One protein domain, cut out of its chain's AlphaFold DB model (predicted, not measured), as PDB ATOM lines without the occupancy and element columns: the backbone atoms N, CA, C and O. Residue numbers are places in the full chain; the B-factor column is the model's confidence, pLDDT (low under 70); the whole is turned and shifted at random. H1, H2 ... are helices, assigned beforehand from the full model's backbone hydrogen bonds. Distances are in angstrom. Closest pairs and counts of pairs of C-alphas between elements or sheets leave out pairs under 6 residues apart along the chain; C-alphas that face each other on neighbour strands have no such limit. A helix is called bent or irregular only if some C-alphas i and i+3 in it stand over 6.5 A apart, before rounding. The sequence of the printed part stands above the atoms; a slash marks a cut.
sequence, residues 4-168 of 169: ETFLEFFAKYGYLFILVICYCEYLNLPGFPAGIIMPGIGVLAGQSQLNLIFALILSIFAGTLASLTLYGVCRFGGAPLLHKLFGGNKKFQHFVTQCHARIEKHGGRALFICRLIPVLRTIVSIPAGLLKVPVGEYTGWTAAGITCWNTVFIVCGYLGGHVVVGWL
ATOM      1  N   GLU A   4     -56.514  36.612 -12.521       59.94
ATOM      2  CA  GLU A   4     -57.629  35.861 -13.115       59.94
ATOM      3  C   GLU A   4     -57.214  35.017 -14.323       59.94
ATOM      4  O   GLU A   4     -57.505  33.826 -14.369       59.94
ATOM      5  N   THR A   5     -56.437  35.577 -15.255       66.00
ATOM      6  CA  THR A   5     -55.911  34.810 -16.395       66.00
ATOM      7  C   THR A   5     -54.978  33.687 -15.928       66.00
ATOM      8  O   THR A   5     -54.949  32.620 -16.533       66.00
ATOM      9  N   PHE A   6     -54.227  33.881 -14.832       64.75
ATOM     10  CA  PHE A   6     -53.441  32.802 -14.221       64.75
ATOM     11  C   PHE A   6     -54.347  31.667 -13.733       64.75
ATOM     12  O   PHE A   6     -54.070  30.516 -14.058       64.75
ATOM     13  N   LEU A   7     -55.435  31.986 -13.025       64.75
ATOM     14  CA  LEU A   7     -56.397  30.999 -12.527       64.75
ATOM     15  C   LEU A   7     -57.107  30.247 -13.666       64.75
ATOM     16  O   LEU A   7     -57.249  29.031 -13.585       64.75
ATOM     17  N   GLU A   8     -57.490  30.927 -14.751       67.50
ATOM     18  CA  GLU A   8     -58.126  30.295 -15.919       67.50
ATOM     19  C   GLU A   8     -57.200  29.299 -16.629       67.50
ATOM     20  O   GLU A   8     -57.606  28.179 -16.956       67.50
ATOM     21  N   PHE A   9     -55.933  29.669 -16.849       66.75
ATOM     22  CA  PHE A   9     -54.943  28.745 -17.409       66.75
ATOM     23  C   PHE A   9     -54.682  27.569 -16.465       66.75
ATOM     24  O   PHE A   9     -54.528  26.435 -16.919       66.75
ATOM     25  N   PHE A  10     -54.690  27.812 -15.156       64.06
ATOM     26  CA  PHE A  10     -54.528  26.771 -14.150       64.06
ATOM     27  C   PHE A  10     -55.700  25.787 -14.119       64.06
ATOM     28  O   PHE A  10     -55.476  24.582 -14.071       64.06
ATOM     29  N   ALA A  11     -56.939  26.275 -14.211       64.25
ATOM     30  CA  ALA A  11     -58.134  25.438 -14.284       64.25
ATOM     31  C   ALA A  11     -58.166  24.601 -15.575       64.25
ATOM     32  O   ALA A  11     -58.640  23.468 -15.579       64.25
ATOM     33  N   LYS A  12     -57.615  25.138 -16.672       68.75
ATOM     34  CA  LYS A  12     -57.598  24.478 -17.983       68.75
ATOM     35  C   LYS A  12     -56.483  23.438 -18.145       68.75
ATOM     36  O   LYS A  12     -56.697  22.420 -18.796       68.75
ATOM     37  N   TYR A  13     -55.297  23.694 -17.595       71.06
ATOM     38  CA  TYR A  13     -54.097  22.864 -17.794       71.06
ATOM     39  C   TYR A  13     -53.627  22.131 -16.521       71.06
ATOM     40  O   TYR A  13     -52.760  21.253 -16.599       71.06
ATOM     41  N   GLY A  14     -54.185  22.462 -15.353       75.19
ATOM     42  CA  GLY A  14     -53.947  21.792 -14.074       75.19
ATOM     43  C   GLY A  14     -52.466  21.697 -13.697       75.19
ATOM     44  O   GLY A  14     -51.713  22.670 -13.740       75.19
ATOM     45  N   TYR A  15     -52.030  20.484 -13.354       77.44
ATOM     46  CA  TYR A  15     -50.652  20.181 -12.955       77.44
ATOM     47  C   TYR A  15     -49.609  20.496 -14.040       77.44
ATOM     48  O   TYR A  15     -48.492  20.901 -13.724       77.44
ATOM     49  N   LEU A  16     -49.954  20.356 -15.322       79.38
ATOM     50  CA  LEU A  16     -49.000  20.582 -16.411       79.38
ATOM     51  C   LEU A  16     -48.573  22.056 -16.485       79.38
ATOM     52  O   LEU A  16     -47.414  22.360 -16.762       79.38
ATOM     53  N   PHE A  17     -49.490  22.967 -16.153       81.19
ATOM     54  CA  PHE A  17     -49.202  24.395 -16.078       81.19
ATOM     55  C   PHE A  17     -48.217  24.727 -14.960       81.19
ATOM     56  O   PHE A  17     -47.277  25.477 -15.207       81.19
ATOM     57  N   ILE A  18     -48.370  24.121 -13.772       78.69
ATOM     58  CA  ILE A  18     -47.424  24.263 -12.646       78.69
ATOM     59  C   ILE A  18     -46.016  23.893 -13.087       78.69
ATOM     60  O   ILE A  18     -45.068  24.628 -12.826       78.69
ATOM     61  N   LEU A  19     -45.890  22.752 -13.765       83.00
ATOM     62  CA  LEU A  19     -44.599  22.259 -14.216       83.00
ATOM     63  C   LEU A  19     -43.945  23.263 -15.166       83.00
ATOM     64  O   LEU A  19     -42.811  23.667 -14.930       83.00
ATOM     65  N   VAL A  20     -44.663  23.706 -16.200       82.50
ATOM     66  CA  VAL A  20     -44.121  24.634 -17.202       82.50
ATOM     67  C   VAL A  20     -43.808  25.997 -16.589       82.50
ATOM     68  O   VAL A  20     -42.722  26.528 -16.813       82.50
ATOM     69  N   ILE A  21     -44.713  26.561 -15.785       81.19
ATOM     70  CA  ILE A  21     -44.531  27.910 -15.247       81.19
ATOM     71  C   ILE A  21     -43.425  27.965 -14.196       81.19
ATOM     72  O   ILE A  21     -42.588  28.863 -14.258       81.19
ATOM     73  N   CYS A  22     -43.346  26.976 -13.294       81.25
ATOM     74  CA  CYS A  22     -42.229  26.876 -12.360       81.25
ATOM     75  C   CYS A  22     -40.926  26.631 -13.119       81.25
ATOM     76  O   CYS A  22     -39.922  27.269 -12.821       81.25
ATOM     77  N   TYR A  23     -40.921  25.766 -14.136       83.88
ATOM     78  CA  TYR A  23     -39.725  25.544 -14.944       83.88
ATOM     79  C   TYR A  23     -39.233  26.851 -15.591       83.88
ATOM     80  O   TYR A  23     -38.064  27.201 -15.453       83.88
ATOM     81  N   CYS A  24     -40.125  27.615 -16.224       81.12
ATOM     82  CA  CYS A  24     -39.823  28.909 -16.839       81.12
ATOM     83  C   CYS A  24     -39.345  29.965 -15.831       81.12
ATOM     84  O   CYS A  24     -38.386  30.688 -16.106       81.12
ATOM     85  N   GLU A  25     -39.983  30.042 -14.662       79.94
ATOM     86  CA  GLU A  25     -39.595  30.941 -13.572       79.94
ATOM     87  C   GLU A  25     -38.170  30.635 -13.091       79.94
ATOM     88  O   GLU A  25     -37.321  31.524 -13.026       79.94
ATOM     89  N   TYR A  26     -37.874  29.361 -12.819       77.62
ATOM     90  CA  TYR A  26     -36.551  28.918 -12.375       77.62
ATOM     91  C   TYR A  26     -35.473  29.010 -13.459       77.62
ATOM     92  O   TYR A  26     -34.285  29.047 -13.134       77.62
ATOM     93  N   LEU A  27     -35.867  29.101 -14.732       75.69
ATOM     94  CA  LEU A  27     -34.974  29.408 -15.851       75.69
ATOM     95  C   LEU A  27     -34.586  30.901 -15.897       75.69
ATOM     96  O   LEU A  27     -33.788  31.297 -16.741       75.69
ATOM     97  N   ASN A  28     -35.095  31.723 -14.968       71.50
ATOM     98  CA  ASN A  28     -34.898  33.173 -14.901       71.50
ATOM     99  C   ASN A  28     -35.386  33.915 -16.147       71.50
ATOM    100  O   ASN A  28     -34.772  34.899 -16.571       71.50
ATOM    101  N   LEU A  29     -36.487  33.460 -16.748       65.31
ATOM    102  CA  LEU A  29     -37.086  34.189 -17.858       65.31
ATOM    103  C   LEU A  29     -37.622  35.546 -17.360       65.31
ATOM    104  O   LEU A  29     -38.415  35.583 -16.410       65.31
ATOM    105  N   PRO A  30     -37.198  36.674 -17.967       54.22
ATOM    106  CA  PRO A  30     -37.656  37.995 -17.560       54.22
ATOM    107  C   PRO A  30     -39.169  38.104 -17.782       54.22
ATOM    108  O   PRO A  30     -39.642  37.979 -18.909       54.22
ATOM    109  N   GLY A  31     -39.927  38.314 -16.700       55.03
ATOM    110  CA  GLY A  31     -41.386  38.484 -16.748       55.03
ATOM    111  C   GLY A  31     -42.203  37.586 -15.811       55.03
ATOM    112  O   GLY A  31     -43.403  37.814 -15.686       55.03
ATOM    113  N   PHE A  32     -41.587  36.618 -15.119       63.06
ATOM    114  CA  PHE A  32     -42.290  35.704 -14.205       63.06
ATOM    115  C   PHE A  32     -41.984  36.012 -12.727       63.06
ATOM    116  O   PHE A  32     -40.968  35.558 -12.197       63.06
ATOM    117  N   PRO A  33     -42.832  36.791 -12.025       65.69
ATOM    118  CA  PRO A  33     -42.652  37.053 -10.603       65.69
ATOM    119  C   PRO A  33     -43.021  35.816  -9.772       65.69
ATOM    120  O   PRO A  33     -44.194  35.531  -9.527       65.69
ATOM    121  N   ALA A  34     -41.991  35.127  -9.276       63.56
ATOM    122  CA  ALA A  34     -42.076  34.022  -8.314       63.56
ATOM    123  C   ALA A  34     -43.054  34.284  -7.156       63.56
ATOM    124  O   ALA A  34     -43.805  33.406  -6.735       63.56
ATOM    125  N   GLY A  35     -43.063  35.531  -6.668       65.25
ATOM    126  CA  GLY A  35     -43.888  35.970  -5.545       65.25
ATOM    127  C   GLY A  35     -45.392  36.013  -5.823       65.25
ATOM    128  O   GLY A  35     -46.147  36.168  -4.877       65.25
ATOM    129  N   ILE A  36     -45.840  35.871  -7.075       68.56
ATOM    130  CA  ILE A  36     -47.272  35.808  -7.427       68.56
ATOM    131  C   ILE A  36     -47.662  34.380  -7.821       68.56
ATOM    132  O   ILE A  36     -48.714  33.888  -7.420       68.56
ATOM    133  N   ILE A  37     -46.786  33.696  -8.561       74.94
ATOM    134  CA  ILE A  37     -47.030  32.342  -9.068       74.94
ATOM    135  C   ILE A  37     -47.156  31.352  -7.908       74.94
ATOM    136  O   ILE A  37     -48.160  30.653  -7.810       74.94
ATOM    137  N   MET A  38     -46.180  31.319  -6.993       78.88
ATOM    138  CA  MET A  38     -46.164  30.330  -5.909       78.88
ATOM    139  C   MET A  38     -47.323  30.497  -4.913       78.88
ATOM    140  O   MET A  38     -47.968  29.493  -4.602       78.88
ATOM    141  N   PRO A  39     -47.664  31.717  -4.445       76.69
ATOM    142  CA  PRO A  39     -48.852  31.893  -3.616       76.69
ATOM    143  C   PRO A  39     -50.147  31.570  -4.363       76.69
ATOM    144  O   PRO A  39     -51.045  30.987  -3.766       76.69
ATOM    145  N   GLY A  40     -50.229  31.867  -5.668       74.62
ATOM    146  CA  GLY A  40     -51.379  31.501  -6.500       74.62
ATOM    147  C   GLY A  40     -51.626  29.989  -6.541       74.62
ATOM    148  O   GLY A  40     -52.765  29.554  -6.379       74.62
ATOM    149  N   ILE A  41     -50.561  29.185  -6.657       77.00
ATOM    150  CA  ILE A  41     -50.630  27.714  -6.548       77.00
ATOM    151  C   ILE A  41     -51.196  27.300  -5.176       77.00
ATOM    152  O   ILE A  41     -52.035  26.404  -5.094       77.00
ATOM    153  N   GLY A  42     -50.755  27.962  -4.100       77.50
ATOM    154  CA  GLY A  42     -51.204  27.705  -2.729       77.50
ATOM    155  C   GLY A  42     -52.682  28.013  -2.486       77.50
ATOM    156  O   GLY A  42     -53.397  27.171  -1.946       77.50
ATOM    157  N   VAL A  43     -53.152  29.187  -2.922       76.38
ATOM    158  CA  VAL A  43     -54.564  29.601  -2.806       76.38
ATOM    159  C   VAL A  43     -55.479  28.591  -3.505       76.38
ATOM    160  O   VAL A  43     -56.483  28.167  -2.939       76.38
ATOM    161  N   LEU A  44     -55.110  28.157  -4.712       71.19
ATOM    162  CA  LEU A  44     -55.879  27.191  -5.501       71.19
ATOM    163  C   LEU A  44     -55.924  25.794  -4.878       71.19
ATOM    164  O   LEU A  44     -56.963  25.134  -4.910       71.19
ATOM    165  N   ALA A  45     -54.816  25.348  -4.286       73.50
ATOM    166  CA  ALA A  45     -54.794  24.106  -3.523       73.50
ATOM    167  C   ALA A  45     -55.715  24.176  -2.287       73.50
ATOM    168  O   ALA A  45     -56.317  23.170  -1.921       73.50
ATOM    169  N   GLY A  46     -55.879  25.362  -1.685       69.06
ATOM    170  CA  GLY A  46     -56.851  25.623  -0.611       69.06
ATOM    171  C   GLY A  46     -58.306  25.580  -1.069       69.06
ATOM    172  O   GLY A  46     -59.173  25.096  -0.347       69.06
ATOM    173  N   GLN A  47     -58.580  25.978  -2.311       69.94
ATOM    174  CA  GLN A  47     -59.918  25.909  -2.914       69.94
ATOM    175  C   GLN A  47     -60.319  24.492  -3.375       69.94
ATOM    176  O   GLN A  47     -61.281  24.332  -4.122       69.94
ATOM    177  N   SER A  48     -59.607  23.449  -2.927       61.47
ATOM    178  CA  SER A  48     -59.893  22.029  -3.202       61.47
ATOM    179  C   SER A  48     -59.861  21.616  -4.681       61.47
ATOM    180  O   SER A  48     -60.308  20.523  -5.021       61.47
ATOM    181  N   GLN A  49     -59.290  22.435  -5.571       63.50
ATOM    182  CA  GLN A  49     -59.158  22.068  -6.986       63.50
ATOM    183  C   GLN A  49     -57.975  21.122  -7.250       63.50
ATOM    184  O   GLN A  49     -57.978  20.408  -8.252       63.50
ATOM    185  N   LEU A  50     -56.958  21.091  -6.375       67.00
ATOM    186  CA  LEU A  50     -55.737  20.297  -6.563       67.00
ATOM    187  C   LEU A  50     -55.138  19.817  -5.240       67.00
ATOM    188  O   LEU A  50     -55.298  20.443  -4.193       67.00
ATOM    189  N   ASN A  51     -54.373  18.727  -5.305       79.06
ATOM    190  CA  ASN A  51     -53.654  18.207  -4.150       79.06
ATOM    191  C   ASN A  51     -52.380  19.037  -3.903       79.06
ATOM    192  O   ASN A  51     -51.445  19.011  -4.710       79.06
ATOM    193  N   LEU A  52     -52.345  19.757  -2.777       77.62
ATOM    194  CA  LEU A  52     -51.241  20.633  -2.357       77.62
ATOM    195  C   LEU A  52     -49.880  19.931  -2.423       77.62
ATOM    196  O   LEU A  52     -48.911  20.485  -2.938       77.62
ATOM    197  N   ILE A  53     -49.818  18.692  -1.927       81.06
ATOM    198  CA  ILE A  53     -48.582  17.905  -1.869       81.06
ATOM    199  C   ILE A  53     -48.086  17.620  -3.286       81.06
ATOM    200  O   ILE A  53     -46.897  17.754  -3.573       81.06
ATOM    201  N   PHE A  54     -49.000  17.281  -4.196       82.38
ATOM    202  CA  PHE A  54     -48.658  16.968  -5.577       82.38
ATOM    203  C   PHE A  54     -48.169  18.209  -6.333       82.38
ATOM    204  O   PHE A  54     -47.141  18.155  -7.005       82.38
ATOM    205  N   ALA A  55     -48.841  19.352  -6.159       81.06
ATOM    206  CA  ALA A  55     -48.409  20.638  -6.705       81.06
ATOM    207  C   ALA A  55     -47.012  21.043  -6.197       81.06
ATOM    208  O   ALA A  55     -46.162  21.489  -6.971       81.06
ATOM    209  N   LEU A  56     -46.753  20.830  -4.906       84.00
ATOM    210  CA  LEU A  56     -45.474  21.125  -4.271       84.00
ATOM    211  C   LEU A  56     -44.356  20.228  -4.822       84.00
ATOM    212  O   LEU A  56     -43.340  20.751  -5.276       84.00
ATOM    213  N   ILE A  57     -44.560  18.909  -4.892       87.00
ATOM    214  CA  ILE A  57     -43.590  17.975  -5.489       87.00
ATOM    215  C   ILE A  57     -43.287  18.360  -6.941       87.00
ATOM    216  O   ILE A  57     -42.121  18.430  -7.334       87.00
ATOM    217  N   LEU A  58     -44.321  18.665  -7.727       87.00
ATOM    218  CA  LEU A  58     -44.165  19.010  -9.135       87.00
ATOM    219  C   LEU A  58     -43.404  20.327  -9.325       87.00
ATOM    220  O   LEU A  58     -42.530  20.416 -10.186       87.00
ATOM    221  N   SER A  59     -43.680  21.327  -8.484       84.56
ATOM    222  CA  SER A  59     -42.962  22.605  -8.489       84.56
ATOM    223  C   SER A  59     -41.480  22.442  -8.123       84.56
ATOM    224  O   SER A  59     -40.618  23.063  -8.748       84.56
ATOM    225  N   ILE A  60     -41.163  21.567  -7.158       86.62
ATOM    226  CA  ILE A  60     -39.780  21.257  -6.769       86.62
ATOM    227  C   ILE A  60     -39.064  20.542  -7.906       86.62
ATOM    228  O   ILE A  60     -37.927  20.889  -8.235       86.62
ATOM    229  N   PHE A  61     -39.730  19.567  -8.523       88.06
ATOM    230  CA  PHE A  61     -39.191  18.822  -9.650       88.06
ATOM    231  C   PHE A  61     -38.889  19.753 -10.830       88.06
ATOM    232  O   PHE A  61     -37.757  19.788 -11.311       88.06
ATOM    233  N   ALA A  62     -39.857  20.584 -11.224       87.12
ATOM    234  CA  ALA A  62     -39.705  21.574 -12.285       87.12
ATOM    235  C   ALA A  62     -38.575  22.571 -11.995       87.12
ATOM    236  O   ALA A  62     -37.718  22.805 -12.848       87.12
ATOM    237  N   GLY A  63     -38.522  23.118 -10.776       84.56
ATOM    238  CA  GLY A  63     -37.489  24.073 -10.382       84.56
ATOM    239  C   GLY A  63     -36.089  23.465 -10.328       84.56
ATOM    240  O   GLY A  63     -35.103  24.117 -10.688       84.56
ATOM    241  N   THR A  64     -35.988  22.199  -9.917       85.44
ATOM    242  CA  THR A  64     -34.722  21.458  -9.892       85.44
ATOM    243  C   THR A  64     -34.247  21.172 -11.312       85.44
ATOM    244  O   THR A  64     -33.080  21.416 -11.620       85.44
ATOM    245  N   LEU A  65     -35.151  20.748 -12.200       87.94
ATOM    246  CA  LEU A  65     -34.853  20.487 -13.607       87.94
ATOM    247  C   LEU A  65     -34.398  21.763 -14.334       87.94
ATOM    248  O   LEU A  65     -33.371  21.760 -15.011       87.94
ATOM    249  N   ALA A  66     -35.095  22.884 -14.135       85.88
ATOM    250  CA  ALA A  66     -34.713  24.179 -14.702       85.88
ATOM    251  C   ALA A  66     -33.353  24.659 -14.176       85.88
ATOM    252  O   ALA A  66     -32.491  25.069 -14.954       85.88
ATOM    253  N   SER A  67     -33.124  24.534 -12.862       83.50
ATOM    254  CA  SER A  67     -31.836  24.860 -12.236       83.50
ATOM    255  C   SER A  67     -30.696  24.029 -12.831       83.50
ATOM    256  O   SER A  67     -29.640  24.574 -13.141       83.50
ATOM    257  N   LEU A  68     -30.917  22.726 -13.031       84.69
ATOM    258  CA  LEU A  68     -29.945  21.814 -13.631       84.69
ATOM    259  C   LEU A  68     -29.656  22.170 -15.092       84.69
ATOM    260  O   LEU A  68     -28.504  22.137 -15.520       84.69
ATOM    261  N   THR A  69     -30.688  22.561 -15.838       85.12
ATOM    262  CA  THR A  69     -30.561  22.993 -17.234       85.12
ATOM    263  C   THR A  69     -29.709  24.256 -17.323       85.12
ATOM    264  O   THR A  69     -28.741  24.297 -18.080       85.12
ATOM    265  N   LEU A  70     -29.994  25.258 -16.483       81.25
ATOM    266  CA  LEU A  70     -29.228  26.503 -16.433       81.25
ATOM    267  C   LEU A  70     -27.781  26.262 -15.973       81.25
ATOM    268  O   LEU A  70     -26.843  26.778 -16.576       81.25
ATOM    269  N   TYR A  71     -27.594  25.420 -14.956       81.75
ATOM    270  CA  TYR A  71     -26.278  24.970 -14.506       81.75
ATOM    271  C   TYR A  71     -25.494  24.299 -15.642       81.75
ATOM    272  O   TYR A  71     -24.319  24.606 -15.838       81.75
ATOM    273  N   GLY A  72     -26.137  23.417 -16.414       80.69
ATOM    274  CA  GLY A  72     -25.538  22.744 -17.563       80.69
ATOM    275  C   GLY A  72     -25.104  23.745 -18.627       80.69
ATOM    276  O   GLY A  72     -23.941  23.750 -19.024       80.69
ATOM    277  N   VAL A  73     -25.994  24.661 -19.014       81.94
ATOM    278  CA  VAL A  73     -25.690  25.737 -19.971       81.94
ATOM    279  C   VAL A  73     -24.491  26.569 -19.506       81.94
ATOM    280  O   VAL A  73     -23.594  26.846 -20.300       81.94
ATOM    281  N   CYS A  74     -24.408  26.917 -18.220       75.56
ATOM    282  CA  CYS A  74     -23.271  27.659 -17.673       75.56
ATOM    283  C   CYS A  74     -21.983  26.822 -17.591       75.56
ATOM    284  O   CYS A  74     -20.898  27.344 -17.849       75.56
ATOM    285  N   ARG A  75     -22.086  25.524 -17.281       78.38
ATOM    286  CA  ARG A  75     -20.948  24.595 -17.221       78.38
ATOM    287  C   ARG A  75     -20.329  24.349 -18.598       78.38
ATOM    288  O   ARG A  75     -19.105  24.310 -18.699       78.38
ATOM    289  N   PHE A  76     -21.155  24.200 -19.635       77.38
ATOM    290  CA  PHE A  76     -20.705  24.022 -21.021       77.38
ATOM    291  C   PHE A  76     -20.335  25.353 -21.698       77.38
ATOM    292  O   PHE A  76     -19.406  25.385 -22.499       77.38
ATOM    293  N   GLY A  77     -21.005  26.459 -21.352       71.62
ATOM    294  CA  GLY A  77     -20.738  27.793 -21.908       71.62
ATOM    295  C   GLY A  77     -19.445  28.455 -21.407       71.62
ATOM    296  O   GLY A  77     -18.880  29.299 -22.103       71.62
ATOM    297  N   GLY A  78     -18.954  28.069 -20.224       65.44
ATOM    298  CA  GLY A  78     -17.643  28.468 -19.700       65.44
ATOM    299  C   GLY A  78     -17.427  29.981 -19.509       65.44
ATOM    300  O   GLY A  78     -18.358  30.788 -19.496       65.44
ATOM    301  N   ALA A  79     -16.153  30.375 -19.378       59.56
ATOM    302  CA  ALA A  79     -15.717  31.771 -19.263       59.56
ATOM    303  C   ALA A  79     -16.217  32.728 -20.379       59.56
ATOM    304  O   ALA A  79     -16.511  33.881 -20.049       59.56
ATOM    305  N   PRO A  80     -16.375  32.320 -21.661       59.75
ATOM    306  CA  PRO A  80     -16.901  33.224 -22.686       59.75
ATOM    307  C   PRO A  80     -18.366  33.616 -22.456       59.75
ATOM    308  O   PRO A  80     -18.726  34.759 -22.727       59.75
ATOM    309  N   LEU A  81     -19.206  32.735 -21.893       63.47
ATOM    310  CA  LEU A  81     -20.588  33.078 -21.531       63.47
ATOM    311  C   LEU A  81     -20.629  34.111 -20.390       63.47
ATOM    312  O   LEU A  81     -21.429  35.042 -20.427       63.47
ATOM    313  N   LEU A  82     -19.724  33.991 -19.412       59.97
ATOM    314  CA  LEU A  82     -19.566  34.957 -18.319       59.97
ATOM    315  C   LEU A  82     -19.138  36.333 -18.842       59.97
ATOM    316  O   LEU A  82     -19.683  37.352 -18.426       59.97
ATOM    317  N   HIS A  83     -18.192  36.363 -19.781       60.41
ATOM    318  CA  HIS A  83     -17.746  37.604 -20.408       60.41
ATOM    319  C   HIS A  83     -18.840  38.213 -21.299       60.41
ATOM    320  O   HIS A  83     -18.983  39.425 -21.366       60.41
ATOM    321  N   LYS A  84     -19.673  37.393 -21.946       60.06
ATOM    322  CA  LYS A  84     -20.763  37.875 -22.806       60.06
ATOM    323  C   LYS A  84     -21.990  38.357 -22.018       60.06
ATOM    324  O   LYS A  84     -22.624  39.319 -22.431       60.06
ATOM    325  N   LEU A  85     -22.313  37.717 -20.890       58.72
ATOM    326  CA  LEU A  85     -23.448  38.087 -20.029       58.72
ATOM    327  C   LEU A  85     -23.096  39.169 -18.998       58.72
ATOM    328  O   LEU A  85     -23.945  39.984 -18.653       58.72
ATOM    329  N   PHE A  86     -21.856  39.184 -18.495       59.44
ATOM    330  CA  PHE A  86     -21.438  40.023 -17.364       59.44
ATOM    331  C   PHE A  86     -20.104  40.758 -17.582       59.44
ATOM    332  O   PHE A  86     -19.557  41.282 -16.611       59.44
ATOM    333  N   GLY A  87     -19.589  40.827 -18.818       48.94
ATOM    334  CA  GLY A  87     -18.235  41.258 -19.233       48.94
ATOM    335  C   GLY A  87     -17.669  42.602 -18.773       48.94
ATOM    336  O   GLY A  87     -16.608  42.990 -19.239       48.94
ATOM    337  N   GLY A  88     -18.302  43.307 -17.843       54.16
ATOM    338  CA  GLY A  88     -17.721  44.480 -17.186       54.16
ATOM    339  C   GLY A  88     -18.070  44.626 -15.705       54.16
ATOM    340  O   GLY A  88     -17.593  45.553 -15.052       54.16
ATOM    341  N   ASN A  89     -18.896  43.744 -15.132       62.38
ATOM    342  CA  ASN A  89     -19.461  43.994 -13.812       62.38
ATOM    343  C   ASN A  89     -18.556  43.428 -12.705       62.38
ATOM    344  O   ASN A  89     -18.691  42.274 -12.293       62.38
ATOM    345  N   LYS A  90     -17.624  44.255 -12.201       64.19
ATOM    346  CA  LYS A  90     -16.678  43.898 -11.118       64.19
ATOM    347  C   LYS A  90     -17.367  43.274  -9.893       64.19
ATOM    348  O   LYS A  90     -16.792  42.398  -9.252       64.19
ATOM    349  N   LYS A  91     -18.615  43.667  -9.597       66.88
ATOM    350  CA  LYS A  91     -19.422  43.083  -8.511       66.88
ATOM    351  C   LYS A  91     -19.712  41.595  -8.723       66.88
ATOM    352  O   LYS A  91     -19.645  40.826  -7.771       66.88
ATOM    353  N   PHE A  92     -19.998  41.184  -9.957       67.56
ATOM    354  CA  PHE A  92     -20.317  39.793 -10.277       67.56
ATOM    355  C   PHE A  92     -19.073  38.903 -10.238       67.56
ATOM    356  O   PHE A  92     -19.107  37.825  -9.658       67.56
ATOM    357  N   GLN A  93     -17.948  39.394 -10.763       67.06
ATOM    358  CA  GLN A  93     -16.641  38.738 -10.635       67.06
ATOM    359  C   GLN A  93     -16.270  38.514  -9.162       67.06
ATOM    360  O   GLN A  93     -15.954  37.398  -8.762       67.06
ATOM    361  N   HIS A  94     -16.394  39.555  -8.331       70.62
ATOM    362  CA  HIS A  94     -16.125  39.441  -6.901       70.62
ATOM    363  C   HIS A  94     -17.071  38.445  -6.214       70.62
ATOM    364  O   HIS A  94     -16.630  37.656  -5.383       70.62
ATOM    365  N   PHE A  95     -18.349  38.424  -6.602       71.38
ATOM    366  CA  PHE A  95     -19.325  37.456  -6.108       71.38
ATOM    367  C   PHE A  95     -18.967  36.012  -6.484       71.38
ATOM    368  O   PHE A  95     -19.004  35.142  -5.622       71.38
ATOM    369  N   VAL A  96     -18.557  35.750  -7.730       70.06
ATOM    370  CA  VAL A  96     -18.110  34.418  -8.182       70.06
ATOM    371  C   VAL A  96     -16.910  33.948  -7.356       70.06
ATOM    372  O   VAL A  96     -16.915  32.821  -6.864       70.06
ATOM    373  N   THR A  97     -15.916  34.814  -7.140       71.19
ATOM    374  CA  THR A  97     -14.734  34.492  -6.326       71.19
ATOM    375  C   THR A  97     -15.094  34.261  -4.857       71.19
ATOM    376  O   THR A  97     -14.600  33.316  -4.244       71.19
ATOM    377  N   GLN A  98     -15.993  35.071  -4.286       73.25
ATOM    378  CA  GLN A  98     -16.497  34.852  -2.927       73.25
ATOM    379  C   GLN A  98     -17.271  33.537  -2.814       73.25
ATOM    380  O   GLN A  98     -17.070  32.801  -1.850       73.25
ATOM    381  N   CYS A  99     -18.120  33.213  -3.793       69.62
ATOM    382  CA  CYS A  99     -18.814  31.932  -3.862       69.62
ATOM    383  C   CYS A  99     -17.821  30.776  -3.934       69.62
ATOM    384  O   CYS A  99     -18.000  29.815  -3.197       69.62
ATOM    385  N   HIS A 100     -16.759  30.882  -4.736       72.94
ATOM    386  CA  HIS A 100     -15.711  29.862  -4.801       72.94
ATOM    387  C   HIS A 100     -15.046  29.648  -3.443       72.94
ATOM    388  O   HIS A 100     -15.077  28.538  -2.928       72.94
ATOM    389  N   ALA A 101     -14.561  30.714  -2.802       74.25
ATOM    390  CA  ALA A 101     -13.945  30.623  -1.479       74.25
ATOM    391  C   ALA A 101     -14.921  30.093  -0.408       74.25
ATOM    392  O   ALA A 101     -14.529  29.392   0.525       74.25
ATOM    393  N   ARG A 102     -16.218  30.410  -0.522       72.19
ATOM    394  CA  ARG A 102     -17.247  29.918   0.405       72.19
ATOM    395  C   ARG A 102     -17.585  28.450   0.161       72.19
ATOM    396  O   ARG A 102     -17.784  27.743   1.141       72.19
ATOM    397  N   ILE A 103     -17.637  28.007  -1.094       71.56
ATOM    398  CA  ILE A 103     -17.856  26.607  -1.481       71.56
ATOM    399  C   ILE A 103     -16.641  25.764  -1.094       71.56
ATOM    400  O   ILE A 103     -16.810  24.698  -0.523       71.56
ATOM    401  N   GLU A 104     -15.426  26.262  -1.295       72.38
ATOM    402  CA  GLU A 104     -14.198  25.594  -0.855       72.38
ATOM    403  C   GLU A 104     -14.157  25.449   0.677       72.38
ATOM    404  O   GLU A 104     -13.807  24.396   1.201       72.38
ATOM    405  N   LYS A 105     -14.601  26.479   1.413       73.56
ATOM    406  CA  LYS A 105     -14.579  26.485   2.884       73.56
ATOM    407  C   LYS A 105     -15.773  25.786   3.556       73.56
ATOM    408  O   LYS A 105     -15.629  25.295   4.668       73.56
ATOM    409  N   HIS A 106     -16.964  25.805   2.953       69.94
ATOM    410  CA  HIS A 106     -18.216  25.313   3.565       69.94
ATOM    411  C   HIS A 106     -18.940  24.242   2.728       69.94
ATOM    412  O   HIS A 106     -20.019  23.788   3.124       69.94
ATOM    413  N   GLY A 107     -18.392  23.850   1.577       71.06
ATOM    414  CA  GLY A 107     -19.013  22.913   0.645       71.06
ATOM    415  C   GLY A 107     -20.361  23.410   0.124       71.06
ATOM    416  O   GLY A 107     -20.640  24.613   0.041       71.06
ATOM    417  N   GLY A 108     -21.257  22.471  -0.170       65.94
ATOM    418  CA  GLY A 108     -22.587  22.789  -0.680       65.94
ATOM    419  C   GLY A 108     -23.508  23.587   0.265       65.94
ATOM    420  O   GLY A 108     -24.471  24.191  -0.205       65.94
ATOM    421  N   ARG A 109     -23.185  23.742   1.563       69.62
ATOM    422  CA  ARG A 109     -23.921  24.664   2.464       69.62
ATOM    423  C   ARG A 109     -23.869  26.115   1.978       69.62
ATOM    424  O   ARG A 109     -24.821  26.867   2.178       69.62
ATOM    425  N   ALA A 110     -22.785  26.509   1.307       71.19
ATOM    426  CA  ALA A 110     -22.667  27.837   0.716       71.19
ATOM    427  C   ALA A 110     -23.717  28.072  -0.385       71.19
ATOM    428  O   ALA A 110     -24.292  29.155  -0.454       71.19
ATOM    429  N   LEU A 111     -24.029  27.047  -1.190       70.88
ATOM    430  CA  LEU A 111     -25.067  27.125  -2.225       70.88
ATOM    431  C   LEU A 111     -26.451  27.361  -1.617       70.88
ATOM    432  O   LEU A 111     -27.230  28.152  -2.147       70.88
ATOM    433  N   PHE A 112     -26.740  26.706  -0.491       72.19
ATOM    434  CA  PHE A 112     -27.997  26.892   0.226       72.19
ATOM    435  C   PHE A 112     -28.143  28.323   0.759       72.19
ATOM    436  O   PHE A 112     -29.168  28.961   0.537       72.19
ATOM    437  N   ILE A 113     -27.087  28.871   1.373       72.06
ATOM    438  CA  ILE A 113     -27.075  30.260   1.862       72.06
ATOM    439  C   ILE A 113     -27.246  31.253   0.705       72.06
ATOM    440  O   ILE A 113     -28.031  32.194   0.808       72.06
ATOM    441  N   CYS A 114     -26.579  31.026  -0.429       68.50
ATOM    442  CA  CYS A 114     -26.769  31.855  -1.617       68.50
ATOM    443  C   CYS A 114     -28.209  31.783  -2.159       68.50
ATOM    444  O   CYS A 114     -28.703  32.776  -2.680       68.50
ATOM    445  N   ARG A 115     -28.911  30.653  -2.007       71.75
ATOM    446  CA  ARG A 115     -30.326  30.517  -2.402       71.75
ATOM    447  C   ARG A 115     -31.318  31.156  -1.441       71.75
ATOM    448  O   ARG A 115     -32.434  31.465  -1.853       71.75
ATOM    449  N   LEU A 116     -30.936  31.358  -0.185       67.56
ATOM    450  CA  LEU A 116     -31.767  32.051   0.801       67.56
ATOM    451  C   LEU A 116     -31.861  33.559   0.540       67.56
ATOM    452  O   LEU A 116     -32.796  34.197   1.007       67.56
ATOM    453  N   ILE A 117     -30.934  34.135  -0.225       69.62
ATOM    454  CA  ILE A 117     -30.970  35.558  -0.568       69.62
ATOM    455  C   ILE A 117     -31.739  35.721  -1.894       69.62
ATOM    456  O   ILE A 117     -31.271  35.212  -2.912       69.62
ATOM    457  N   PRO A 118     -32.876  36.444  -1.942       62.41
ATOM    458  CA  PRO A 118     -33.766  36.492  -3.112       62.41
ATOM    459  C   PRO A 118     -33.078  36.889  -4.425       62.41
ATOM    460  O   PRO A 118     -33.275  36.245  -5.451       62.41
ATOM    461  N   VAL A 119     -32.212  37.906  -4.377       63.97
ATOM    462  CA  VAL A 119     -31.441  38.385  -5.540       63.97
ATOM    463  C   VAL A 119     -30.409  37.353  -5.994       63.97
ATOM    464  O   VAL A 119     -30.098  37.250  -7.174       63.97
ATOM    465  N   LEU A 120     -29.869  36.574  -5.059       63.47
ATOM    466  CA  LEU A 120     -28.842  35.580  -5.343       63.47
ATOM    467  C   LEU A 120     -29.440  34.223  -5.725       63.47
ATOM    468  O   LEU A 120     -28.777  33.472  -6.430       63.47
ATOM    469  N   ARG A 121     -30.687  33.918  -5.341       69.50
ATOM    470  CA  ARG A 121     -31.395  32.667  -5.670       69.50
ATOM    471  C   ARG A 121     -31.439  32.405  -7.171       69.50
ATOM    472  O   ARG A 121     -31.200  31.281  -7.602       69.50
ATOM    473  N   THR A 122     -31.735  33.440  -7.946       65.31
ATOM    474  CA  THR A 122     -31.794  33.403  -9.412       65.31
ATOM    475  C   THR A 122     -30.396  33.297 -10.013       65.31
ATOM    476  O   THR A 122     -30.156  32.539 -10.950       65.31
ATOM    477  N   ILE A 123     -29.440  34.006  -9.418       67.25
ATOM    478  CA  ILE A 123     -28.092  34.150  -9.951       67.25
ATOM    479  C   ILE A 123     -27.207  32.945  -9.608       67.25
ATOM    480  O   ILE A 123     -26.324  32.646 -10.396       67.25
ATOM    481  N   VAL A 124     -27.445  32.215  -8.509       69.38
ATOM    482  CA  VAL A 124     -26.550  31.169  -7.958       69.38
ATOM    483  C   VAL A 124     -26.259  30.009  -8.913       69.38
ATOM    484  O   VAL A 124     -25.188  29.409  -8.844       69.38
ATOM    485  N   SER A 125     -27.188  29.691  -9.817       70.38
ATOM    486  CA  SER A 125     -27.027  28.607 -10.794       70.38
ATOM    487  C   SER A 125     -25.918  28.910 -11.805       70.38
ATOM    488  O   SER A 125     -25.241  27.995 -12.268       70.38
ATOM    489  N   ILE A 126     -25.678  30.198 -12.075       72.12
ATOM    490  CA  ILE A 126     -24.653  30.685 -12.998       72.12
ATOM    491  C   ILE A 126     -23.231  30.455 -12.437       72.12
ATOM    492  O   ILE A 126     -22.493  29.672 -13.040       72.12
ATOM    493  N   PRO A 127     -22.816  31.041 -11.286       67.94
ATOM    494  CA  PRO A 127     -21.502  30.802 -10.703       67.94
ATOM    495  C   PRO A 127     -21.317  29.332 -10.325       67.94
ATOM    496  O   PRO A 127     -20.226  28.815 -10.509       67.94
ATOM    497  N   ALA A 128     -22.357  28.619  -9.877       71.25
ATOM    498  CA  ALA A 128     -22.231  27.193  -9.572       71.25
ATOM    499  C   ALA A 128     -21.847  26.353 -10.805       71.25
ATOM    500  O   ALA A 128     -20.973  25.488 -10.705       71.25
ATOM    501  N   GLY A 129     -22.452  26.626 -11.969       71.06
ATOM    502  CA  GLY A 129     -22.094  25.974 -13.236       71.06
ATOM    503  C   GLY A 129     -20.664  26.290 -13.675       71.06
ATOM    504  O   GLY A 129     -19.925  25.401 -14.095       71.06
ATOM    505  N   LEU A 130     -20.243  27.542 -13.503       69.19
ATOM    506  CA  LEU A 130     -18.910  28.023 -13.879       69.19
ATOM    507  C   LEU A 130     -17.793  27.483 -12.987       69.19
ATOM    508  O   LEU A 130     -16.736  27.105 -13.485       69.19
ATOM    509  N   LEU A 131     -18.041  27.405 -11.680       70.88
ATOM    510  CA  LEU A 131     -17.123  26.820 -10.701       70.88
ATOM    511  C   LEU A 131     -17.103  25.283 -10.768       70.88
ATOM    512  O   LEU A 131     -16.419  24.642  -9.977       70.88
ATOM    513  N   LYS A 132     -17.851  24.684 -11.707       71.56
ATOM    514  CA  LYS A 132     -17.919  23.239 -11.960       71.56
ATOM    515  C   LYS A 132     -18.231  22.404 -10.711       71.56
ATOM    516  O   LYS A 132     -17.835  21.238 -10.654       71.56
ATOM    517  N   VAL A 133     -18.995  22.962  -9.770       72.88
ATOM    518  CA  VAL A 133     -19.393  22.296  -8.516       72.88
ATOM    519  C   VAL A 133     -20.008  20.925  -8.822       72.88
ATOM    520  O   VAL A 133     -20.754  20.842  -9.796       72.88
ATOM    521  N   PRO A 134     -19.737  19.848  -8.061       80.25
ATOM    522  CA  PRO A 134     -20.287  18.526  -8.351       80.25
ATOM    523  C   PRO A 134     -21.809  18.569  -8.526       80.25
ATOM    524  O   PRO A 134     -22.521  19.122  -7.689       80.25
ATOM    525  N   VAL A 135     -22.317  17.981  -9.615       77.31
ATOM    526  CA  VAL A 135     -23.743  18.067  -9.984       77.31
ATOM    527  C   VAL A 135     -24.639  17.496  -8.883       77.31
ATOM    528  O   VAL A 135     -25.697  18.060  -8.614       77.31
ATOM    529  N   GLY A 136     -24.199  16.431  -8.205       77.38
ATOM    530  CA  GLY A 136     -24.924  15.827  -7.085       77.38
ATOM    531  C   GLY A 136     -25.075  16.773  -5.893       77.38
ATOM    532  O   GLY A 136     -26.188  16.978  -5.413       77.38
ATOM    533  N   GLU A 137     -23.987  17.424  -5.465       80.12
ATOM    534  CA  GLU A 137     -24.043  18.424  -4.391       80.12
ATOM    535  C   GLU A 137     -24.873  19.635  -4.801       80.12
ATOM    536  O   GLU A 137     -25.752  20.065  -4.055       80.12
ATOM    537  N   TYR A 138     -24.635  20.159  -6.006       80.62
ATOM    538  CA  TYR A 138     -25.396  21.286  -6.519       80.62
ATOM    539  C   TYR A 138     -26.889  20.984  -6.510       80.62
ATOM    540  O   TYR A 138     -27.644  21.785  -5.970       80.62
ATOM    541  N   THR A 139     -27.299  19.832  -7.050       82.12
ATOM    542  CA  THR A 139     -28.704  19.425  -7.162       82.12
ATOM    543  C   THR A 139     -29.321  19.179  -5.792       82.12
ATOM    544  O   THR A 139     -30.419  19.667  -5.548       82.12
ATOM    545  N   GLY A 140     -28.621  18.508  -4.872       82.62
ATOM    546  CA  GLY A 140     -29.127  18.245  -3.522       82.62
ATOM    547  C   GLY A 140     -29.399  19.529  -2.734       82.62
ATOM    548  O   GLY A 140     -30.501  19.731  -2.224       82.62
ATOM    549  N   TRP A 141     -28.432  20.452  -2.700       82.75
ATOM    550  CA  TRP A 141     -28.594  21.735  -2.002       82.75
ATOM    551  C   TRP A 141     -29.565  22.681  -2.717       82.75
ATOM    552  O   TRP A 141     -30.303  23.430  -2.074       82.75
ATOM    553  N   THR A 142     -29.606  22.620  -4.047       81.50
ATOM    554  CA  THR A 142     -30.574  23.323  -4.899       81.50
ATOM    555  C   THR A 142     -31.993  22.877  -4.603       81.50
ATOM    556  O   THR A 142     -32.835  23.726  -4.307       81.50
ATOM    557  N   ALA A 143     -32.238  21.570  -4.635       84.88
ATOM    558  CA  ALA A 143     -33.530  20.975  -4.350       84.88
ATOM    559  C   ALA A 143     -33.970  21.329  -2.930       84.88
ATOM    560  O   ALA A 143     -35.067  21.841  -2.763       84.88
ATOM    561  N   ALA A 144     -33.093  21.206  -1.927       84.75
ATOM    562  CA  ALA A 144     -33.406  21.607  -0.554       84.75
ATOM    563  C   ALA A 144     -33.820  23.088  -0.445       84.75
ATOM    564  O   ALA A 144     -34.802  23.418   0.222       84.75
ATOM    565  N   GLY A 145     -33.107  23.991  -1.130       81.94
ATOM    566  CA  GLY A 145     -33.453  25.415  -1.171       81.94
ATOM    567  C   GLY A 145     -34.786  25.696  -1.872       81.94
ATOM    568  O   GLY A 145     -35.557  26.529  -1.400       81.94
ATOM    569  N   ILE A 146     -35.071  24.993  -2.974       82.88
ATOM    570  CA  ILE A 146     -36.349  25.088  -3.700       82.88
ATOM    571  C   ILE A 146     -37.482  24.573  -2.830       82.88
ATOM    572  O   ILE A 146     -38.477  25.264  -2.680       82.88
ATOM    573  N   THR A 147     -37.316  23.407  -2.211       85.44
ATOM    574  CA  THR A 147     -38.299  22.831  -1.298       85.44
ATOM    575  C   THR A 147     -38.625  23.802  -0.176       85.44
ATOM    576  O   THR A 147     -39.800  24.051   0.067       85.44
ATOM    577  N   CYS A 148     -37.617  24.403   0.462       84.75
ATOM    578  CA  CYS A 148     -37.837  25.368   1.537       84.75
ATOM    579  C   CYS A 148     -38.668  26.569   1.053       84.75
ATOM    580  O   CYS A 148     -39.723  26.858   1.613       84.75
ATOM    581  N   TRP A 149     -38.253  27.217  -0.041       80.12
ATOM    582  CA  TRP A 149     -38.957  28.384  -0.577       80.12
ATOM    583  C   TRP A 149     -40.350  28.064  -1.117       80.12
ATOM    584  O   TRP A 149     -41.297  28.776  -0.790       80.12
ATOM    585  N   ASN A 150     -40.494  27.003  -1.910       83.25
ATOM    586  CA  ASN A 150     -41.782  26.591  -2.460       83.25
ATOM    587  C   ASN A 150     -42.741  26.236  -1.338       83.25
ATOM    588  O   ASN A 150     -43.882  26.671  -1.376       83.25
ATOM    589  N   THR A 151     -42.278  25.520  -0.312       82.81
ATOM    590  CA  THR A 151     -43.115  25.219   0.853       82.81
ATOM    591  C   THR A 151     -43.568  26.506   1.526       82.81
ATOM    592  O   THR A 151     -44.762  26.690   1.716       82.81
ATOM    593  N   VAL A 152     -42.654  27.437   1.819       83.00
ATOM    594  CA  VAL A 152     -43.006  28.708   2.470       83.00
ATOM    595  C   VAL A 152     -44.010  29.510   1.639       83.00
ATOM    596  O   VAL A 152     -45.032  29.922   2.176       83.00
ATOM    597  N   PHE A 153     -43.779  29.703   0.338       81.50
ATOM    598  CA  PHE A 153     -44.675  30.501  -0.504       81.50
ATOM    599  C   PHE A 153     -46.018  29.821  -0.780       81.50
ATOM    600  O   PHE A 153     -47.050  30.486  -0.724       81.50
ATOM    601  N   ILE A 154     -46.023  28.516  -1.064       81.44
ATOM    602  CA  ILE A 154     -47.250  27.760  -1.337       81.44
ATOM    603  C   ILE A 154     -48.089  27.659  -0.059       81.44
ATOM    604  O   ILE A 154     -49.288  27.901  -0.107       81.44
ATOM    605  N   VAL A 155     -47.481  27.375   1.098       81.06
ATOM    606  CA  VAL A 155     -48.197  27.347   2.386       81.06
ATOM    607  C   VAL A 155     -48.687  28.743   2.769       81.06
ATOM    608  O   VAL A 155     -49.817  28.884   3.228       81.06
ATOM    609  N   CYS A 156     -47.888  29.787   2.537       81.50
ATOM    610  CA  CYS A 156     -48.315  31.168   2.765       81.50
ATOM    611  C   CYS A 156     -49.500  31.548   1.862       81.50
ATOM    612  O   CYS A 156     -50.449  32.158   2.342       81.50
ATOM    613  N   GLY A 157     -49.502  31.120   0.596       76.12
ATOM    614  CA  GLY A 157     -50.644  31.269  -0.307       76.12
ATOM    615  C   GLY A 157     -51.869  30.466   0.133       76.12
ATOM    616  O   GLY A 157     -52.977  30.984   0.113       76.12
ATOM    617  N   TYR A 158     -51.679  29.231   0.596       75.56
ATOM    618  CA  TYR A 158     -52.752  28.373   1.101       75.56
ATOM    619  C   TYR A 158     -53.436  28.983   2.333       75.56
ATOM    620  O   TYR A 158     -54.657  29.130   2.367       75.56
ATOM    621  N   LEU A 159     -52.646  29.410   3.324       76.06
ATOM    622  CA  LEU A 159     -53.151  30.069   4.530       76.06
ATOM    623  C   LEU A 159     -53.729  31.452   4.216       76.06
ATOM    624  O   LEU A 159     -54.802  31.786   4.704       76.06
ATOM    625  N   GLY A 160     -53.060  32.245   3.375       68.19
ATOM    626  CA  GLY A 160     -53.537  33.559   2.944       68.19
ATOM    627  C   GLY A 160     -54.853  33.482   2.170       68.19
ATOM    628  O   GLY A 160     -55.736  34.304   2.394       68.19
ATOM    629  N   GLY A 161     -55.031  32.457   1.334       61.12
ATOM    630  CA  GLY A 161     -56.296  32.159   0.665       61.12
ATOM    631  C   GLY A 161     -57.418  31.860   1.659       61.12
ATOM    632  O   GLY A 161     -58.503  32.419   1.537       61.12
ATOM    633  N   HIS A 162     -57.140  31.062   2.695       55.88
ATOM    634  CA  HIS A 162     -58.091  30.811   3.782       55.88
ATOM    635  C   HIS A 162     -58.427  32.072   4.598       55.88
ATOM    636  O   HIS A 162     -59.584  32.268   4.960       55.88
ATOM    637  N   VAL A 163     -57.446  32.938   4.872       53.50
ATOM    638  CA  VAL A 163     -57.649  34.175   5.647       53.50
ATOM    639  C   VAL A 163     -58.431  35.223   4.850       53.50
ATOM    640  O   VAL A 163     -59.314  35.863   5.409       53.50
ATOM    641  N   VAL A 164     -58.170  35.379   3.547       47.22
ATOM    642  CA  VAL A 164     -58.921  36.312   2.683       47.22
ATOM    643  C   VAL A 164     -60.368  35.852   2.490       47.22
ATOM    644  O   VAL A 164     -61.276  36.677   2.520       47.22
ATOM    645  N   VAL A 165     -60.604  34.542   2.361       47.53
ATOM    646  CA  VAL A 165     -61.964  33.979   2.296       47.53
ATOM    647  C   VAL A 165     -62.698  34.127   3.636       47.53
ATOM    648  O   VAL A 165     -63.893  34.398   3.635       47.53
ATOM    649  N   GLY A 166     -61.997  34.034   4.770       41.78
ATOM    650  CA  GLY A 166     -62.580  34.242   6.102       41.78
ATOM    651  C   GLY A 166     -62.914  35.697   6.458       41.78
ATOM    652  O   GLY A 166     -63.658  35.918   7.400       41.78
ATOM    653  N   TRP A 167     -62.381  36.684   5.731       38.31
ATOM    654  CA  TRP A 167     -62.739  38.102   5.892       38.31
ATOM    655  C   TRP A 167     -63.901  38.547   4.987       38.31
ATOM    656  O   TRP A 167     -64.427  39.643   5.171       38.31
ATOM    657  N   LEU A 168     -64.277  37.730   3.998       41.84
ATOM    658  CA  LEU A 168     -65.363  37.995   3.043       41.84
ATOM    659  C   LEU A 168     -66.637  37.173   3.315       41.84
ATOM    660  O   LEU A 168     -67.595  37.290   2.548       41.84
TER     661      LEU A 168
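This is residues 4 to 168 of the 169 residues of an uncharacterized protein of Butyricicoccus pullicaecorum 1.2 (UniProt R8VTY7). Two long helices, H4a and H9, run in opposite directions and cross at a modest angle, making most of the length of an elongated all-helix body. H1, H2 and H3 gather toward one end, with H2 packed on H4a and H3 on H9; a cluster of shorter helices, H5 to H8, and the bent-off arm H4b lie toward the other, where H5 runs across that end. The printed part has 165 residues with nine named helices, H1 to H9 in chain order, and no named strand. It is compact, with a radius of gyration of the C-alphas of 17.2 A, and spans 52 by 28 by 26 A.

H1, residues 4 to 13, and H2, residues 15 to 26, only just touch, with 3 pairs of C-alphas within 8 A, and only at the corner by their link; the closest C-alphas are those of Phe 10 and Phe 17, 6.1 A apart. H3, residues 34 to 46, forms a helical hairpin with H2; they only just touch, with 3 pairs within 8 A, closest at Glu 25 and Ala 34, 6.6 A. H4, residues 52 to 86, was assigned as one helix by its hydrogen bonds but is bent, C-alphas 76 and 79 being 9.4 A apart; its arms H4a, residues 52 to 76, and H4b, residues 79 to 86, stand at a steep tilt of 63 degrees. H2, H3 and H4a form an up and down bundle, each running against the one before. H2 touches H4a, closest at the C-alphas of Tyr 23 and Ala 62, 4.8 A. H5, residues 90 to 106, touches H6, residues 109 to 116, at Ile 103 and Ala 110, 5.4 A between C-alphas. H7, residues 118 to 123, touches H6 only at the corner, closest at the C-alphas of Arg 115 and Arg 121, 4.1 A. H8, residues 125 to 130, touches H4a at a shallow tilt of 29 degrees, with the C-alphas of Arg 75 and Gly 129 4.4 A apart. H9, residues 135 to 167, touches H3 with residues 150 to 162 alone, closest at the C-alphas of Pro 39 and Gly 157, 3.8 A. Every O i to N i+4 pair is within hydrogen-bond range in H1, H2, H4a, H4b, H5, H6, H8 and H9; H3 has 8 of 9, and H7 has 0 of 2 but 2 of 3 O i to N i+3 pairs.

H1 begins at C-alpha 4, (-57.629, 35.861, -13.115). H4a measures 35.9 A, H5 23.7 A and H9 46.6 A; H9 ends at C-alpha 167, (-62.739, 38.102, 5.892).

The C-alphas farthest apart are those of Pro 80 and Leu 168, 55.1 A. The printed part has no cut, and no link is long. Mean pLDDT of the printed part is 72.4; among the residues under 70 are 4 to 12, 78 to 93 and 160 to 168.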